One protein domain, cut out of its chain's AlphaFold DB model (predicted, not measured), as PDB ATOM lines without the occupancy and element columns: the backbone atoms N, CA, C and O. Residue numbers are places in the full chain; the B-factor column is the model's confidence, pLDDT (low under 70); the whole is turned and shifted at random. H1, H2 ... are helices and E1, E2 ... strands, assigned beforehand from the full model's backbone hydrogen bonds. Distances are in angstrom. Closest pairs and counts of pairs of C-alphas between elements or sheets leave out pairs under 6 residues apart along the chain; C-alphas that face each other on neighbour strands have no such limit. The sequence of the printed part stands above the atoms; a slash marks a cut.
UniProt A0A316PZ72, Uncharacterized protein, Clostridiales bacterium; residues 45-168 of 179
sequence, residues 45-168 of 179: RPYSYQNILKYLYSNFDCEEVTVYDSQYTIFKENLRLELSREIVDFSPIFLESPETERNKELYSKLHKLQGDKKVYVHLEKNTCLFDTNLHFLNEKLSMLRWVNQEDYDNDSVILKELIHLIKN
ATOM      1  N   ARG A  45      45.903  12.275 111.270       90.19
ATOM      2  CA  ARG A  45      45.620  11.738 109.933       90.19
ATOM      3  C   ARG A  45      46.892  11.726 109.092       90.19
ATOM      4  O   ARG A  45      47.709  12.631 109.242       90.19
ATOM      5  N   PRO A  46      47.060  10.750 108.185       87.50
ATOM      6  CA  PRO A  46      48.164  10.778 107.238       87.50
ATOM      7  C   PRO A  46      48.175  12.079 106.435       87.50
ATOM      8  O   PRO A  46      47.116  12.613 106.086       87.50
ATOM      9  N   TYR A  47      49.375  12.548 106.108       86.94
ATOM     10  CA  TYR A  47      49.551  13.678 105.210       86.94
ATOM     11  C   TYR A  47      48.875  13.419 103.865       86.94
ATOM     12  O   TYR A  47      48.918  12.312 103.326       86.94
ATOM     13  N   SER A  48      48.222  14.448 103.324       83.88
ATOM     14  CA  SER A  48      47.505  14.343 102.056       83.88
ATOM     15  C   SER A  48      47.934  15.438 101.095       83.88
ATOM     16  O   SER A  48      47.321  16.504 100.997       83.88
ATOM     17  N   TYR A  49      48.959  15.114 100.314       89.88
ATOM     18  CA  TYR A  49      49.419  15.937  99.200       89.88
ATOM     19  C   TYR A  49      48.276  16.265  98.227       89.88
ATOM     20  O   TYR A  49      48.133  17.399  97.775       89.88
ATOM     21  N   GLN A  50      47.397  15.291  97.968       90.12
ATOM     22  CA  GLN A  50      46.245  15.467  97.084       90.12
ATOM     23  C   GLN A  50      45.260  16.526  97.590       90.12
ATOM     24  O   GLN A  50      44.712  17.271  96.781       90.12
ATOM     25  N   ASN A  51      45.043  16.634  98.905       90.44
ATOM     26  CA  ASN A  51      44.165  17.666  99.462       90.44
ATOM     27  C   ASN A  51      44.752  19.068  99.271       90.44
ATOM     28  O   ASN A  51      44.016  19.994  98.921       90.44
ATOM     29  N   ILE A  52      46.068  19.210  99.459       92.25
ATOM     30  CA  ILE A  52      46.787  20.467  99.231       92.25
ATOM     31  C   ILE A  52      46.705  20.850  97.749       92.25
ATOM     32  O   ILE A  52      46.245  21.946  97.430       92.25
ATOM     33  N   LEU A  53      47.039  19.933  96.835       92.38
ATOM     34  CA  LEU A  53      46.929  20.177  95.393       92.38
ATOM     35  C   LEU A  53      45.509  20.528  94.957       92.38
ATOM     36  O   LEU A  53      45.307  21.476  94.199       92.38
ATOM     37  N   LYS A  54      44.512  19.775  95.433       92.00
ATOM     38  CA  LYS A  54      43.110  20.029  95.098       92.00
ATOM     39  C   LYS A  54      42.714  21.436  95.514       92.00
ATOM     40  O   LYS A  54      42.043  22.119  94.743       92.00
ATOM     41  N   TYR A  55      43.125  21.880  96.701       91.62
ATOM     42  CA  TYR A  55      42.879  23.248  97.138       91.62
ATOM     43  C   TYR A  55      43.570  24.265  96.224       91.62
ATOM     44  O   TYR A  55      42.902  25.191  95.768       91.62
ATOM     45  N   LEU A  56      44.856  24.080  95.916       90.31
ATOM     46  CA  LEU A  56      45.614  24.999  95.063       90.31
ATOM     47  C   LEU A  56      44.958  25.155  93.686       90.31
ATOM     48  O   LEU A  56      44.522  26.252  93.353       90.31
ATOM     49  N   TYR A  57      44.745  24.060  92.954       90.25
ATOM     50  CA  TYR A  57      44.146  24.111  91.613       90.25
ATOM     51  C   TYR A  57      42.675  24.554  91.602       90.25
ATOM     52  O   TYR A  57      42.192  25.108  90.615       90.25
ATOM     53  N   SER A  58      41.936  24.342  92.697       89.38
ATOM     54  CA  SER A  58      40.549  24.818  92.792       89.38
ATOM     55  C   SER A  58      40.452  26.321  93.041       89.38
ATOM     56  O   SER A  58      39.403  26.897  92.761       89.38
ATOM     57  N   ASN A  59      41.500  26.965  93.565       85.12
ATOM     58  CA  ASN A  59      41.450  28.369  93.989       85.12
ATOM     59  C   ASN A  59      42.359  29.290  93.168       85.12
ATOM     60  O   ASN A  59      42.023  30.460  93.013       85.12
ATOM     61  N   PHE A  60      43.443  28.767  92.605       85.31
ATOM     62  CA  PHE A  60      44.457  29.519  91.877       85.31
ATOM     63  C   PHE A  60      44.683  28.882  90.509       85.31
ATOM     64  O   PHE A  60      44.597  27.660  90.366       85.31
ATOM     65  N   ASP A  61      45.023  29.704  89.518       86.75
ATOM     66  CA  ASP A  61      45.722  29.169  88.354       86.75
ATOM     67  C   ASP A  61      47.187  29.001  88.773       86.75
ATOM     68  O   ASP A  61      47.820  29.968  89.216       86.75
ATOM     69  N   CYS A  62      47.683  27.766  88.710       88.62
ATOM     70  CA  CYS A  62      49.036  27.382  89.099       88.62
ATOM     71  C   CYS A  62      49.706  26.636  87.950       88.62
ATOM     72  O   CYS A  62      49.085  25.782  87.319       88.62
ATOM     73  N   GLU A  63      50.990  26.898  87.755       91.25
ATOM     74  CA  GLU A  63      51.839  26.196  86.802       91.25
ATOM     75  C   GLU A  63      53.025  25.586  87.544       91.25
ATOM     76  O   GLU A  63      53.593  26.204  88.446       91.25
ATOM     77  N   GLU A  64      53.381  24.354  87.184       93.62
ATOM     78  CA  GLU A  64      54.608  23.740  87.676       93.62
ATOM     79  C   GLU A  64      55.804  24.361  86.957       93.62
ATOM     80  O   GLU A  64      55.824  24.461  85.730       93.62
ATOM     81  N   VAL A  65      56.800  24.779  87.731       91.94
ATOM     82  CA  VAL A  65      58.016  25.407  87.220       91.94
ATOM     83  C   VAL A  65      59.236  24.577  87.579       91.94
ATOM     84  O   VAL A  65      59.296  23.912  88.611       91.94
ATOM     85  N   THR A  66      60.252  24.641  86.725       90.62
ATOM     86  CA  THR A  66      61.587  24.159  87.085       90.62
ATOM     87  C   THR A  66      62.326  25.273  87.815       90.62
ATOM     88  O   THR A  66      62.355  26.410  87.345       90.62
ATOM     89  N   VAL A  67      62.924  24.950  88.959       87.25
ATOM     90  CA  VAL A  67      63.711  25.886  89.772       87.25
ATOM     91  C   VAL A  67      65.207  25.624  89.616       87.25
ATOM     92  O   VAL A  67      65.613  24.574  89.122       87.25
ATOM     93  N   TYR A  68      66.040  26.566  90.058       87.50
ATOM     94  CA  TYR A  68      67.491  26.369  90.076       87.50
ATOM     95  C   TYR A  68      67.910  25.314  91.111       87.50
ATOM     96  O   TYR A  68      67.312  25.218  92.186       87.50
ATOM     97  N   ASP A  69      69.020  24.615  90.848       87.69
ATOM     98  CA  ASP A  69      69.608  23.621  91.765       87.69
ATOM     99  C   ASP A  69      69.839  24.176  93.181       87.69
ATOM    100  O   ASP A  69      69.684  23.469  94.181       87.69
ATOM    101  N   SER A  70      70.168  25.467  93.291       89.75
ATOM    102  CA  SER A  70      70.336  26.149  94.575       89.75
ATOM    103  C   SER A  70      69.022  26.252  95.353       89.75
ATOM    104  O   SER A  70      69.002  25.944  96.542       89.75
ATOM    105  N   GLN A  71      67.919  26.623  94.701       85.62
ATOM    106  CA  GLN A  71      66.595  26.696  95.328       85.62
ATOM    107  C   GLN A  71      66.118  25.310  95.764       85.62
ATOM    108  O   GLN A  71      65.623  25.153  96.879       85.62
ATOM    109  N   TYR A  72      66.337  24.298  94.924       89.69
ATOM    110  CA  TYR A  72      66.049  22.904  95.251       89.69
ATOM    111  C   TYR A  72      66.808  22.443  96.505       89.69
ATOM    112  O   TYR A  72      66.219  21.879  97.429       89.69
ATOM    113  N   THR A  73      68.113  22.729  96.561       88.81
ATOM    114  CA  THR A  73      68.982  22.366  97.692       88.81
ATOM    115  C   THR A  73      68.572  23.089  98.973       88.81
ATOM    116  O   THR A  73      68.481  22.459 100.024       88.81
ATOM    117  N   ILE A  74      68.271  24.389  98.887       89.25
ATOM    118  CA  ILE A  74      67.780  25.185 100.020       89.25
ATOM    119  C   ILE A  74      66.467  24.605 100.551       89.25
ATOM    120  O   ILE A  74      66.322  24.433 101.759       89.25
ATOM    121  N   PHE A  75      65.528  24.255  99.669       89.69
ATOM    122  CA  PHE A  75      64.251  23.683 100.089       89.69
ATOM    123  C   PHE A  75      64.438  22.337 100.807       89.69
ATOM    124  O   PHE A  75      63.861  22.122 101.873       89.69
ATOM    125  N   LYS A  76      65.309  21.463 100.283       89.69
ATOM    126  CA  LYS A  76      65.657  20.190 100.935       89.69
ATOM    127  C   LYS A  76      66.295  20.394 102.314       89.69
ATOM    128  O   LYS A  76      65.992  19.653 103.246       89.69
ATOM    129  N   GLU A  77      67.174  21.381 102.447       89.00
ATOM    130  CA  GLU A  77      67.860  21.669 103.708       89.00
ATOM    131  C   GLU A  77      66.906  22.242 104.763       89.00
ATOM    132  O   GLU A  77      66.913  21.789 105.906       89.00
ATOM    133  N   ASN A  78      66.013  23.155 104.373       86.50
ATOM    134  CA  ASN A  78      64.974  23.673 105.266       86.50
ATOM    135  C   ASN A  78      64.072  22.547 105.783       86.50
ATOM    136  O   ASN A  78      63.790  22.473 106.976       86.50
ATOM    137  N   LEU A  79      63.684  21.626 104.900       86.62
ATOM    138  CA  LEU A  79      62.900  20.450 105.261       86.62
ATOM    139  C   LEU A  79      63.617  19.563 106.296       86.62
ATOM    140  O   LEU A  79      63.001  19.110 107.262       86.62
ATOM    141  N   ARG A  80      64.923  19.335 106.107       87.31
ATOM    142  CA  ARG A  80      65.774  18.564 107.028       87.31
ATOM    143  C   ARG A  80      65.821  19.194 108.419       87.31
ATOM    144  O   ARG A  80      65.739  18.478 109.416       87.31
ATOM    145  N   LEU A  81      65.956  20.520 108.478       85.69
ATOM    146  CA  LEU A  81      65.991  21.282 109.727       85.69
ATOM    147  C   LEU A  81      64.637  21.247 110.444       85.69
ATOM    148  O   LEU A  81      64.592  20.932 111.632       85.69
ATOM    149  N   GLU A  82      63.545  21.490 109.718       81.44
ATOM    150  CA  GLU A  82      62.191  21.541 110.282       81.44
ATOM    151  C   GLU A  82      61.766  20.191 110.873       81.44
ATOM    152  O   GLU A  82      61.236  20.117 111.980       81.44
ATOM    153  N   LEU A  83      62.056  19.096 110.164       78.38
ATOM    154  CA  LEU A  83      61.739  17.742 110.624       78.38
ATOM    155  C   LEU A  83      62.792  17.151 111.565       78.38
ATOM    156  O   LEU A  83      62.588  16.057 112.087       78.38
ATOM    157  N   SER A  84      63.928  17.833 111.753       81.44
ATOM    158  CA  SER A  84      65.066  17.339 112.538       81.44
ATOM    159  C   SER A  84      65.497  15.909 112.159       81.44
ATOM    160  O   SER A  84      65.897  15.121 113.016       81.44
ATOM    161  N   ARG A  85      65.411  15.555 110.868       78.62
ATOM    162  CA  ARG A  85      65.746  14.220 110.341       78.62
ATOM    163  C   ARG A  85      66.247  14.286 108.905       78.62
ATOM    164  O   ARG A  85      65.975  15.243 108.187       78.62
ATOM    165  N   GLU A  86      66.956  13.247 108.476       84.50
ATOM    166  CA  GLU A  86      67.405  13.124 107.090       84.50
ATOM    167  C   GLU A  86      66.229  12.904 106.124       84.50
ATOM    168  O   GLU A  86      65.276  12.185 106.429       84.50
ATOM    169  N   ILE A  87      66.310  13.523 104.944       84.81
ATOM    170  CA  ILE A  87      65.298  13.407 103.890       84.81
ATOM    171  C   ILE A  87      65.809  12.445 102.820       84.81
ATOM    172  O   ILE A  87      66.555  12.840 101.916       84.81
ATOM    173  N   VAL A  88      65.405  11.181 102.961       81.19
ATOM    174  CA  VAL A  88      65.778  10.082 102.059       81.19
ATOM    175  C   VAL A  88      64.982  10.169 100.754       81.19
ATOM    176  O   VAL A  88      65.573  10.265  99.681       81.19
ATOM    177  N   ASP A  89      63.654  10.267 100.853       83.94
ATOM    178  CA  ASP A  89      62.750  10.362  99.704       83.94
ATOM    179  C   ASP A  89      62.266  11.805  99.525       83.94
ATOM    180  O   ASP A  89      61.264  12.223 100.106       83.94
ATOM    181  N   PHE A  90      63.004  12.586  98.735       88.50
ATOM    182  CA  PHE A  90      62.678  13.985  98.448       88.50
ATOM    183  C   PHE A  90      61.977  14.112  97.093       88.50
ATOM    184  O   PHE A  90      62.608  13.923  96.051       88.50
ATOM    185  N   SER A  91      60.681  14.440  97.098       91.06
ATOM    186  CA  SER A  91      59.893  14.604  95.871       91.06
ATOM    187  C   SER A  91      59.129  15.934  95.869       91.06
ATOM    188  O   SER A  91      57.923  15.963  96.133       91.06
ATOM    189  N   PRO A  92      59.806  17.067  95.613       92.38
ATOM    190  CA  PRO A  92      59.155  18.369  95.605       92.38
ATOM    191  C   PRO A  92      58.341  18.619  94.330       92.38
ATOM    192  O   PRO A  92      58.611  18.058  93.269       92.38
ATOM    193  N   ILE A  93      57.355  19.506  94.440       93.56
ATOM    194  CA  ILE A  93      56.739  20.234  93.332       93.56
ATOM    195  C   ILE A  93      56.922  21.733  93.586       93.56
ATOM    196  O   ILE A  93      56.771  22.194  94.721       93.56
ATOM    197  N   PHE A  94      57.245  22.486  92.538       92.88
ATOM    198  CA  PHE A  94      57.388  23.937  92.597       92.88
ATOM    199  C   PHE A  94      56.298  24.553  91.734       92.88
ATOM    200  O   PHE A  94      56.243  24.312  90.532       92.88
ATOM    201  N   LEU A  95      55.403  25.304  92.362       92.31
ATOM    202  CA  LEU A  95      54.271  25.935  91.705       92.31
ATOM    203  C   LEU A  95      54.456  27.446  91.733       92.31
ATOM    204  O   LEU A  95      54.724  28.015  92.791       92.31
ATOM    205  N   GLU A  96      54.239  28.093  90.598       90.81
ATOM    206  CA  GLU A  96      54.045  29.537  90.517       90.81
ATOM    207  C   GLU A  96      52.620  29.840  90.069       90.81
ATOM    208  O   GLU A  96      51.980  29.072  89.350       90.81
ATOM    209  N   SER A  97      52.110  30.983  90.505       85.31
ATOM    210  CA  SER A  97      50.836  31.497  90.042       85.31
ATOM    211  C   SER A  97      51.067  32.557  88.960       85.31
ATOM    212  O   SER A  97      51.570  33.641  89.281       85.31
ATOM    213  N   PRO A  98      50.748  32.270  87.682       81.81
ATOM    214  CA  PRO A  98      50.909  33.228  86.594       81.81
ATOM    215  C   PRO A  98      49.965  34.431  86.723       81.81
ATOM    216  O   PRO A  98      48.946  34.394  87.420       81.81
ATOM    217  N   GLU A  99      50.280  35.501  85.993       78.50
ATOM    218  CA  GLU A  99      49.456  36.711  85.907       78.50
ATOM    219  C   GLU A  99      48.197  36.498  85.045       78.50
ATOM    220  O   GLU A  99      48.069  37.029  83.941       78.50
ATOM    221  N   THR A 100      47.234  35.733  85.555       81.12
ATOM    222  CA  THR A 100      45.907  35.561  84.942       81.12
ATOM    223  C   THR A 100      44.896  36.540  85.537       81.12
ATOM    224  O   THR A 100      45.061  37.013  86.662       81.12
ATOM    225  N   GLU A 101      43.807  36.836  84.818       80.19
ATOM    226  CA  GLU A 101      42.731  37.702  85.337       80.19
ATOM    227  C   GLU A 101      42.124  37.162  86.640       80.19
ATOM    228  O   GLU A 101      41.876  37.922  87.575       80.19
ATOM    229  N   ARG A 102      41.981  35.836  86.751       81.00
ATOM    230  CA  ARG A 102      41.504  35.166  87.967       81.00
ATOM    231  C   ARG A 102      42.442  35.400  89.151       81.00
ATOM    232  O   ARG A 102      41.985  35.760  90.236       81.00
ATOM    233  N   ASN A 103      43.744  35.210  88.948       79.50
ATOM    234  CA  ASN A 103      44.736  35.407  90.000       79.50
ATOM    235  C   ASN A 103      44.838  36.887  90.389       79.50
ATOM    236  O   ASN A 103      44.838  37.197  91.578       79.50
ATOM    237  N   LYS A 104      44.814  37.817  89.423       76.50
ATOM    238  CA  LYS A 104      44.765  39.268  89.689       76.50
ATOM    239  C   LYS A 104      43.545  39.656  90.521       76.50
ATOM    240  O   LYS A 104      43.675  40.409  91.487       76.50
ATOM    241  N   GLU A 105      42.367  39.127  90.189       76.69
ATOM    242  CA  GLU A 105      41.147  39.369  90.959       76.69
ATOM    243  C   GLU A 105      41.293  38.839  92.393       76.69
ATOM    244  O   GLU A 105      40.978  39.545  93.355       76.69
ATOM    245  N   LEU A 106      41.828  37.628  92.556       72.94
ATOM    246  CA  LEU A 106      42.069  37.023  93.862       72.94
ATOM    247  C   LEU A 106      43.074  37.837  94.698       72.94
ATOM    248  O   LEU A 106      42.791  38.141  95.857       72.94
ATOM    249  N   TYR A 107      44.188  38.285  94.111       70.19
ATOM    250  CA  TYR A 107      45.181  39.132  94.784       70.19
ATOM    251  C   TYR A 107      44.634  40.508  95.156       70.19
ATOM    252  O   TYR A 107      44.899  41.005  96.251       70.19
ATOM    253  N   SER A 108      43.798  41.102  94.299       69.06
ATOM    254  CA  SER A 108      43.159  42.389  94.587       69.06
ATOM    255  C   SER A 108      42.241  42.325  95.814       69.06
ATOM    256  O   SER A 108      42.224  43.257  96.620       69.06
ATOM    257  N   LYS A 109      41.541  41.196  96.006       66.88
ATOM    258  CA  LYS A 109      40.643  40.943  97.147       66.88
ATOM    259  C   LYS A 109      41.389  40.698  98.459       66.88
ATOM    260  O   LYS A 109      40.849  40.994  99.522       66.88
ATOM    261  N   LEU A 110      42.619  40.186  98.398       66.00
ATOM    262  CA  LEU A 110      43.449  39.927  99.579       66.00
ATOM    263  C   LEU A 110      44.115  41.203 100.152       66.00
ATOM    264  O   LEU A 110      44.613  41.162 101.270       66.00
ATOM    265  N   HIS A 111      44.036  42.338  99.436       52.78
ATOM    266  CA  HIS A 111      44.473  43.703  99.792       52.78
ATOM    267  C   HIS A 111      45.940  43.909 100.267       52.78
ATOM    268  O   HIS A 111      46.369  43.470 101.327       52.78
ATOM    269  N   LYS A 112      46.644  44.800  99.543       52.94
ATOM    270  CA  LYS A 112      47.801  45.649  99.941       52.94
ATOM    271  C   LYS A 112      49.129  45.012 100.368       52.94
ATOM    272  O   LYS A 112      50.049  45.771 100.679       52.94
ATOM    273  N   LEU A 113      49.293  43.697 100.362       49.19
ATOM    274  CA  LEU A 113      50.577  43.098 100.723       49.19
ATOM    275  C   LEU A 113      51.223  42.416  99.523       49.19
ATOM    276  O   LEU A 113      50.821  41.335  99.117       49.19
ATOM    277  N   GLN A 114      52.296  43.074  99.079       49.38
ATOM    278  CA  GLN A 114      53.269  42.688  98.059       49.38
ATOM    279  C   GLN A 114      52.851  43.083  96.638       49.38
ATOM    280  O   GLN A 114      51.761  42.762  96.191       49.38
ATOM    281  N   GLY A 115      53.710  43.882  95.987       52.84
ATOM    282  CA  GLY A 115      53.547  44.366  94.612       52.84
ATOM    283  C   GLY A 115      53.621  43.237  93.584       52.84
ATOM    284  O   GLY A 115      53.169  42.137  93.864       52.84
ATOM    285  N   ASP A 116      54.233  43.491  92.429       52.31
ATOM    286  CA  ASP A 116      54.338  42.582  91.265       52.31
ATOM    287  C   ASP A 116      55.121  41.263  91.515       52.31
ATOM    288  O   ASP A 116      55.761  40.707  90.625       52.31
ATOM    289  N   LYS A 117      55.154  40.754  92.750       63.34
ATOM    290  CA  LYS A 117      55.787  39.489  93.099       63.34
ATOM    291  C   LYS A 117      54.851  38.341  92.749       63.34
ATOM    292  O   LYS A 117      53.758  38.225  93.296       63.34
ATOM    293  N   LYS A 118      55.345  37.443  91.899       74.50
ATOM    294  CA  LYS A 118      54.734  36.136  91.655       74.50
ATOM    295  C   LYS A 118      54.527  35.388  92.974       74.50
ATOM    296  O   LYS A 118      55.431  35.334  93.811       74.50
ATOM    297  N   VAL A 119      53.348  34.801  93.152       79.44
ATOM    298  CA  VAL A 119      53.077  33.895  94.274       79.44
ATOM    299  C   VAL A 119      53.640  32.522  93.940       79.44
ATOM    300  O   VAL A 119      53.415  32.028  92.835       79.44
ATOM    301  N   TYR A 120      54.343  31.909  94.891       87.44
ATOM    302  CA  TYR A 120      54.861  30.552  94.748       87.44
ATOM    303  C   TYR A 120      54.379  29.636  95.872       87.44
ATOM    304  O   TYR A 120      54.066  30.085  96.979       87.44
ATOM    305  N   VAL A 121      54.357  28.337  95.580       91.12
ATOM    306  CA  VAL A 121      54.203  27.259  96.557       91.12
ATOM    307  C   VAL A 121      55.194  26.159  96.215       91.12
ATOM    308  O   VAL A 121      55.097  25.527  95.166       91.12
ATOM    309  N   HIS A 122      56.136  25.908  97.110       93.50
ATOM    310  CA  HIS A 122      57.027  24.756  97.038       93.50
ATOM    311  C   HIS A 122      56.506  23.717  98.014       93.50
ATOM    312  O   HIS A 122      56.208  24.065  99.150       93.50
ATOM    313  N   LEU A 123      56.347  22.468  97.594       93.31
ATOM    314  CA  LEU A 123      55.678  21.445  98.394       93.31
ATOM    315  C   LEU A 123      56.385  20.108  98.226       93.31
ATOM    316  O   LEU A 123      56.512  19.613  97.111       93.31
ATOM    317  N   GLU A 124      56.819  19.503  99.325       93.38
ATOM    318  CA  GLU A 124      57.374  18.154  99.318       93.38
ATOM    319  C   GLU A 124      56.246  17.126  99.477       93.38
ATOM    320  O   GLU A 124      55.444  17.201 100.408       93.38
ATOM    321  N   LYS A 125      56.139  16.184  98.534       91.56
ATOM    322  CA  LYS A 125      54.981  15.284  98.408       91.56
ATOM    323  C   LYS A 125      54.813  14.322  99.585       91.56
ATOM    324  O   LYS A 125      53.676  14.030  99.953       91.56
ATOM    325  N   ASN A 126      55.903  13.835 100.172       87.88
ATOM    326  CA  ASN A 126      55.860  12.769 101.176       87.88
ATOM    327  C   ASN A 126      55.518  13.291 102.578       87.88
ATOM    328  O   ASN A 126      54.756  12.681 103.326       87.88
ATOM    329  N   THR A 127      56.064  14.446 102.928       84.69
ATOM    330  CA  THR A 127      55.923  15.107 104.231       84.69
ATOM    331  C   THR A 127      54.845  16.182 104.211       84.69
ATOM    332  O   THR A 127      54.401  16.631 105.263       84.69
ATOM    333  N   CYS A 128      54.419  16.607 103.016       89.12
ATOM    334  CA  CYS A 128      53.518  17.737 102.810       89.12
ATOM    335  C   CYS A 128      54.009  19.040 103.455       89.12
ATOM    336  O   CYS A 128      53.209  19.947 103.685       89.12
ATOM    337  N   LEU A 129      55.308  19.148 103.747       89.12
ATOM    338  CA  LEU A 129      55.916  20.411 104.128       89.12
ATOM    339  C   LEU A 129      56.020  21.314 102.910       89.12
ATOM    340  O   LEU A 129      56.278  20.859 101.793       89.12
ATOM    341  N   PHE A 130      55.775  22.596 103.133       90.50
ATOM    342  CA  PHE A 130      55.683  23.563 102.062       90.50
ATOM    343  C   PHE A 130      56.279  24.905 102.464       90.50
ATOM    344  O   PHE A 130      56.401  25.225 103.644       90.50
ATOM    345  N   ASP A 131      56.606  25.690 101.449       88.69
ATOM    346  CA  ASP A 131      57.065  27.066 101.555       88.69
ATOM    347  C   ASP A 131      56.267  27.938 100.579       88.69
ATOM    348  O   ASP A 131      55.945  27.519  99.465       88.69
ATOM    349  N   THR A 132      55.896  29.139 101.012       87.25
ATOM    350  CA  THR A 132      55.131  30.092 100.203       87.25
ATOM    351  C   THR A 132      55.344  31.516 100.697       87.25
ATOM    352  O   THR A 132      55.399  31.785 101.896       87.25
ATOM    353  N   ASN A 133      55.382  32.463  99.762       82.25
ATOM    354  CA  ASN A 133      55.446  33.893 100.065       82.25
ATOM    355  C   ASN A 133      54.090  34.529 100.413       82.25
ATOM    356  O   ASN A 133      54.049  35.728 100.707       82.25
ATOM    357  N   LEU A 134      52.991  33.764 100.395       77.81
ATOM    358  CA  LEU A 134      51.650  34.266 100.683       77.81
ATOM    359  C   LEU A 134      51.160  33.791 102.058       77.81
ATOM    360  O   LEU A 134      50.825  32.625 102.249       77.81
ATOM    361  N   HIS A 135      51.059  34.714 103.017       78.12
ATOM    362  CA  HIS A 135      50.735  34.394 104.415       78.12
ATOM    363  C   HIS A 135      49.398  33.654 104.599       78.12
ATOM    364  O   HIS A 135      49.369  32.611 105.240       78.12
ATOM    365  N   PHE A 136      48.309  34.126 103.978       77.75
ATOM    366  CA  PHE A 136      47.015  33.424 104.025       77.75
ATOM    367  C   PHE A 136      47.110  31.993 103.472       77.75
ATOM    368  O   PHE A 136      46.444  31.077 103.960       77.75
ATOM    369  N   LEU A 137      47.934  31.794 102.439       82.38
ATOM    370  CA  LEU A 137      48.128  30.475 101.860       82.38
ATOM    371  C   LEU A 137      48.895  29.577 102.826       82.38
ATOM    372  O   LEU A 137      48.483  28.442 103.017       82.38
ATOM    373  N   ASN A 138      49.926  30.102 103.493       84.56
ATOM    374  CA  ASN A 138      50.659  29.376 104.526       84.56
ATOM    375  C   ASN A 138      49.709  28.818 105.600       84.56
ATOM    376  O   ASN A 138      49.628  27.606 105.772       84.56
ATOM    377  N   GLU A 139      48.869  29.661 106.204       82.25
ATOM    378  CA  GLU A 139      47.903  29.224 107.222       82.25
ATOM    379  C   GLU A 139      46.916  28.179 106.689       82.25
ATOM    380  O   GLU A 139      46.602  27.179 107.345       82.25
ATOM    381  N   LYS A 140      46.404  28.403 105.472       86.44
ATOM    382  CA  LYS A 140      45.420  27.512 104.871       86.44
ATOM    383  C   LYS A 140      46.012  26.150 104.541       86.44
ATOM    384  O   LYS A 140      45.357  25.137 104.791       86.44
ATOM    385  N   LEU A 141      47.225  26.117 103.997       89.25
ATOM    386  CA  LEU A 141      47.926  24.879 103.701       89.25
ATOM    387  C   LEU A 141      48.341  24.159 104.991       89.25
ATOM    388  O   LEU A 141      48.183  22.945 105.045       89.25
ATOM    389  N   SER A 142      48.730  24.867 106.059       87.31
ATOM    390  CA  SER A 142      49.027  24.257 107.368       87.31
ATOM    391  C   SER A 142      47.805  23.549 107.954       87.31
ATOM    392  O   SER A 142      47.909  22.421 108.436       87.31
ATOM    393  N   MET A 143      46.613  24.146 107.835       86.06
ATOM    394  CA  MET A 143      45.361  23.485 108.225       86.06
ATOM    395  C   MET A 143      45.011  22.278 107.337       86.06
ATOM    396  O   MET A 143      44.437  21.307 107.821       86.06
ATOM    397  N   LEU A 144      45.322  22.331 106.037       88.81
ATOM    398  CA  LEU A 144      45.052  21.238 105.090       88.81
ATOM    399  C   LEU A 144      46.067  20.095 105.169       88.81
ATOM    400  O   LEU A 144      45.723  18.971 104.803       88.81
ATOM    401  N   ARG A 145      47.290  20.375 105.630       87.38
ATOM    402  CA  ARG A 145      48.355  19.390 105.841       87.38
ATOM    403  C   ARG A 145      47.954  18.366 106.899       87.38
ATOM    404  O   ARG A 145      48.261  17.193 106.723       87.38
ATOM    405  N   TRP A 146      47.208  18.787 107.923       84.12
ATOM    406  CA  TRP A 146      46.943  18.005 109.138       84.12
ATOM    407  C   TRP A 146      48.238  17.638 109.883       84.12
ATOM    408  O   TRP A 146      49.315  18.161 109.601       84.12
ATOM    409  N   VAL A 147      48.101  16.785 110.897       88.94
ATOM    410  CA  VAL A 147      49.180  16.252 111.732       88.94
ATOM    411  C   VAL A 147      49.045  14.733 111.693       88.94
ATOM    412  O   VAL A 147      47.945  14.217 111.915       88.94
ATOM    413  N   ASN A 148      50.129  14.019 111.391       91.06
ATOM    414  CA  ASN A 148      50.135  12.556 111.433       91.06
ATOM    415  C   ASN A 148      50.284  12.038 112.881       91.06
ATOM    416  O   ASN A 148      50.400  12.817 113.825       91.06
ATOM    417  N   GLN A 149      50.259  10.717 113.070       93.31
ATOM    418  CA  GLN A 149      50.342  10.122 114.408       93.31
ATOM    419  C   GLN A 149      51.684  10.406 115.110       93.31
ATOM    420  O   GLN A 149      51.690  10.797 116.272       93.31
ATOM    421  N   GLU A 150      52.806  10.272 114.398       90.81
ATOM    422  CA  GLU A 150      54.156  10.523 114.926       90.81
ATOM    423  C   GLU A 150      54.300  11.971 115.419       90.81
ATOM    424  O   GLU A 150      54.745  12.229 116.537       90.81
ATOM    425  N   ASP A 151      53.853  12.923 114.605       88.88
ATOM    426  CA  ASP A 151      53.903  14.350 114.902       88.88
ATOM    427  C   ASP A 151      52.984  14.744 116.066       88.88
ATOM    428  O   ASP A 151      53.287  15.695 116.799       88.88
ATOM    429  N   TYR A 152      51.880  14.016 116.248       92.81
ATOM    430  CA  TYR A 152      50.969  14.192 117.373       92.81
ATOM    431  C   TYR A 152      51.572  13.677 118.687       92.81
ATOM    432  O   TYR A 152      51.511  14.363 119.716       92.81
ATOM    433  N   ASP A 153      52.165  12.483 118.652       92.69
ATOM    434  CA  ASP A 153      52.726  11.813 119.827       92.69
ATOM    435  C   ASP A 153      53.993  12.516 120.334       92.69
ATOM    436  O   ASP A 153      54.177  12.650 121.542       92.69
ATOM    437  N   ASN A 154      54.815  13.051 119.425       89.44
ATOM    438  CA  ASN A 154      56.092  13.693 119.753       89.44
ATOM    439  C   ASN A 154      55.999  15.196 120.077       89.44
ATOM    440  O   ASN A 154      57.028  15.844 120.257       89.44
ATOM    441  N   ASP A 155      54.796  15.781 120.125       85.94
ATOM    442  CA  ASP A 155      54.606  17.232 120.314       85.94
ATOM    443  C   ASP A 155      55.451  18.079 119.332       85.94
ATOM    444  O   ASP A 155      56.134  19.048 119.704       85.94
ATOM    445  N   SER A 156      55.397  17.680 118.057       84.31
ATOM    446  CA  SER A 156      56.151  18.274 116.947       84.31
ATOM    447  C   SER A 156      55.870  19.771 116.749       84.31
ATOM    448  O   SER A 156      54.869  20.325 117.218       84.31
ATOM    449  N   VAL A 157      56.745  20.440 115.993       82.38
ATOM    450  CA  VAL A 157      56.521  21.826 115.545       82.38
ATOM    451  C   VAL A 157      55.246  21.927 114.701       82.38
ATOM    452  O   VAL A 157      54.460  22.850 114.896       82.38
ATOM    453  N   ILE A 158      54.976  20.921 113.864       84.50
ATOM    454  CA  ILE A 158      53.781  20.826 113.014       84.50
ATOM    455  C   ILE A 158      52.492  20.809 113.850       84.50
ATOM    456  O   ILE A 158      51.534  21.518 113.529       84.50
ATOM    457  N   LEU A 159      52.468  20.057 114.957       87.44
ATOM    458  CA  LEU A 159      51.336  20.064 115.885       87.44
ATOM    459  C   LEU A 159      51.169  21.431 116.564       87.44
ATOM    460  O   LEU A 159      50.052  21.946 116.652       87.44
ATOM    461  N   LYS A 160      52.269  22.022 117.044       86.50
ATOM    462  CA  LYS A 160      52.255  23.332 117.715       86.50
ATOM    463  C   LYS A 160      51.750  24.436 116.789       86.50
ATOM    464  O   LYS A 160      50.963  25.275 117.224       86.50
ATOM    465  N   GLU A 161      52.153  24.401 115.524       83.75
ATOM    466  CA  GLU A 161      51.674  25.300 114.477       83.75
ATOM    467  C   GLU A 161      50.161  25.145 114.263       83.75
ATOM    468  O   GLU A 161      49.425  26.130 114.331       83.75
ATOM    469  N   LEU A 162      49.662  23.912 114.099       85.62
ATOM    470  CA  LEU A 162      48.227  23.675 113.916       85.62
ATOM    471  C   LEU A 162      47.408  24.160 115.124       85.62
ATOM    472  O   LEU A 162      46.385  24.824 114.954       85.62
ATOM    473  N   ILE A 163      47.865  23.877 116.347       87.06
ATOM    474  CA  ILE A 163      47.206  24.347 117.573       87.06
ATOM    475  C   ILE A 163      47.201  25.877 117.637       87.06
ATOM    476  O   ILE A 163      46.192  26.468 118.024       87.06
ATOM    477  N   HIS A 164      48.294  26.531 117.236       83.62
ATOM    478  CA  HIS A 164      48.361  27.988 117.179       83.62
ATOM    479  C   HIS A 164      47.320  28.573 116.216       83.62
ATOM    480  O   HIS A 164      46.626  29.524 116.584       83.62
ATOM    481  N   LEU A 165      47.170  27.977 115.029       83.81
ATOM    482  CA  LEU A 165      46.184  28.391 114.027       83.81
ATOM    483  C   LEU A 165      44.741  28.164 114.503       83.81
ATOM    484  O   LEU A 165      43.884  29.017 114.290       83.81
ATOM    485  N   ILE A 166      44.466  27.055 115.201       84.69
ATOM    486  CA  ILE A 166      43.137  26.781 115.778       84.69
ATOM    487  C   ILE A 166      42.819  27.749 116.924       84.69
ATOM    488  O   ILE A 166      41.683  28.211 117.038       84.69
ATOM    489  N   LYS A 167      43.803  28.072 117.773       80.19
ATOM    490  CA  LYS A 167      43.649  29.037 118.876       80.19
ATOM    491  C   LYS A 167      43.403  30.451 118.354       80.19
ATOM    492  O   LYS A 167      42.615  31.194 118.938       80.19
ATOM    493  N   ASN A 168      44.091  30.824 117.277       75.00
ATOM    494  CA  ASN A 168      44.041  32.152 116.681       75.00
ATOM    495  C   ASN A 168      43.502  32.072 115.248       75.00
ATOM    496  O   ASN A 168      44.232  32.401 114.312       75.00
TER     497      ASN A 168
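Overview. This is residues 45 to 168 of the 179 residues of an uncharacterized protein of Clostridiales bacterium (UniProt A0A316PZ72). A small three-stranded antiparallel sheet forms the middle, with the helix H2 over one face and the helices H1 and H4 over the other. H6 packs on H4 beyond the sheet's E3 edge, H5 makes a corner with H6, and H3 lies beyond the end of E1. The printed part has 124 residues with six named helices and three named strands, in the order H1 H2 E1 H3 E2 E3 H4 H5 H6; the sheet's order is E1 E2 E3. The class is mostly helix, and the whole is compact, with a radius of gyration of the C-alphas of 15.0 A and spans of 44 by 37 by 23 A.

Arrangement. The inner strand E2, residues 119 to 124, is antiparallel to the edge strand E1, residues 92 to 97, with N 95 and O 121 at 2.8 A. With E3, residues 130 to 132, E2 forms a hairpin, where N 131 and O 122 are 2.8 A apart. Residues 63 to 64 pair antiparallel with residues 95 to 96 of E1. H2, residues 69 to 82, is on the sheet at a height of 9.7 A; its closest C-alphas to E2 are Phe 75 and His 122, 7.9 A. On the opposite face, H4, residues 135 to 145, lies over E3 and runs along the strands, at 10 degrees to E3 on the local plane. H1, residues 49 to 59, is on the same face as H4, and they touch at Ile 52 and Leu 144, closest C-alphas 6.2 A, at a steep tilt of 40 degrees, opposite ways. H6, residues 157 to 167, touches H4 at Met 143 and Leu 162, closest C-alphas 6.4 A. H5, residues 149 to 153, touches H6 only at the corner, closest C-alphas Tyr 152 and Leu 159, 6.1 A. H3, residues 101 to 110, is only just not on the sheet, with 4 pairs of C-alphas within 10 A. In all six helices every O i to N i+4 pair is within hydrogen-bond range.

Along the chain. E1 spans 16.5 A, E2 17.1 A and E3 6.8 A. H2 spans 20.1 A, H1 15.7 A, H4 15.3 A, H6 15.1 A, H3 14.4 A and H5 6.2 A. H1 begins at C-alpha 49 (49.419, 15.937, 99.200), and H6 ends at C-alpha 167 (43.649, 29.037, 118.876).

Size, cuts and confidence. The C-alphas farthest apart are those of Glu 101 and Asp 153, 44.3 A. The printed part has no cut and no long link. The model's mean pLDDT over the printed part is 84.1; residues 108 to 117 are under 70.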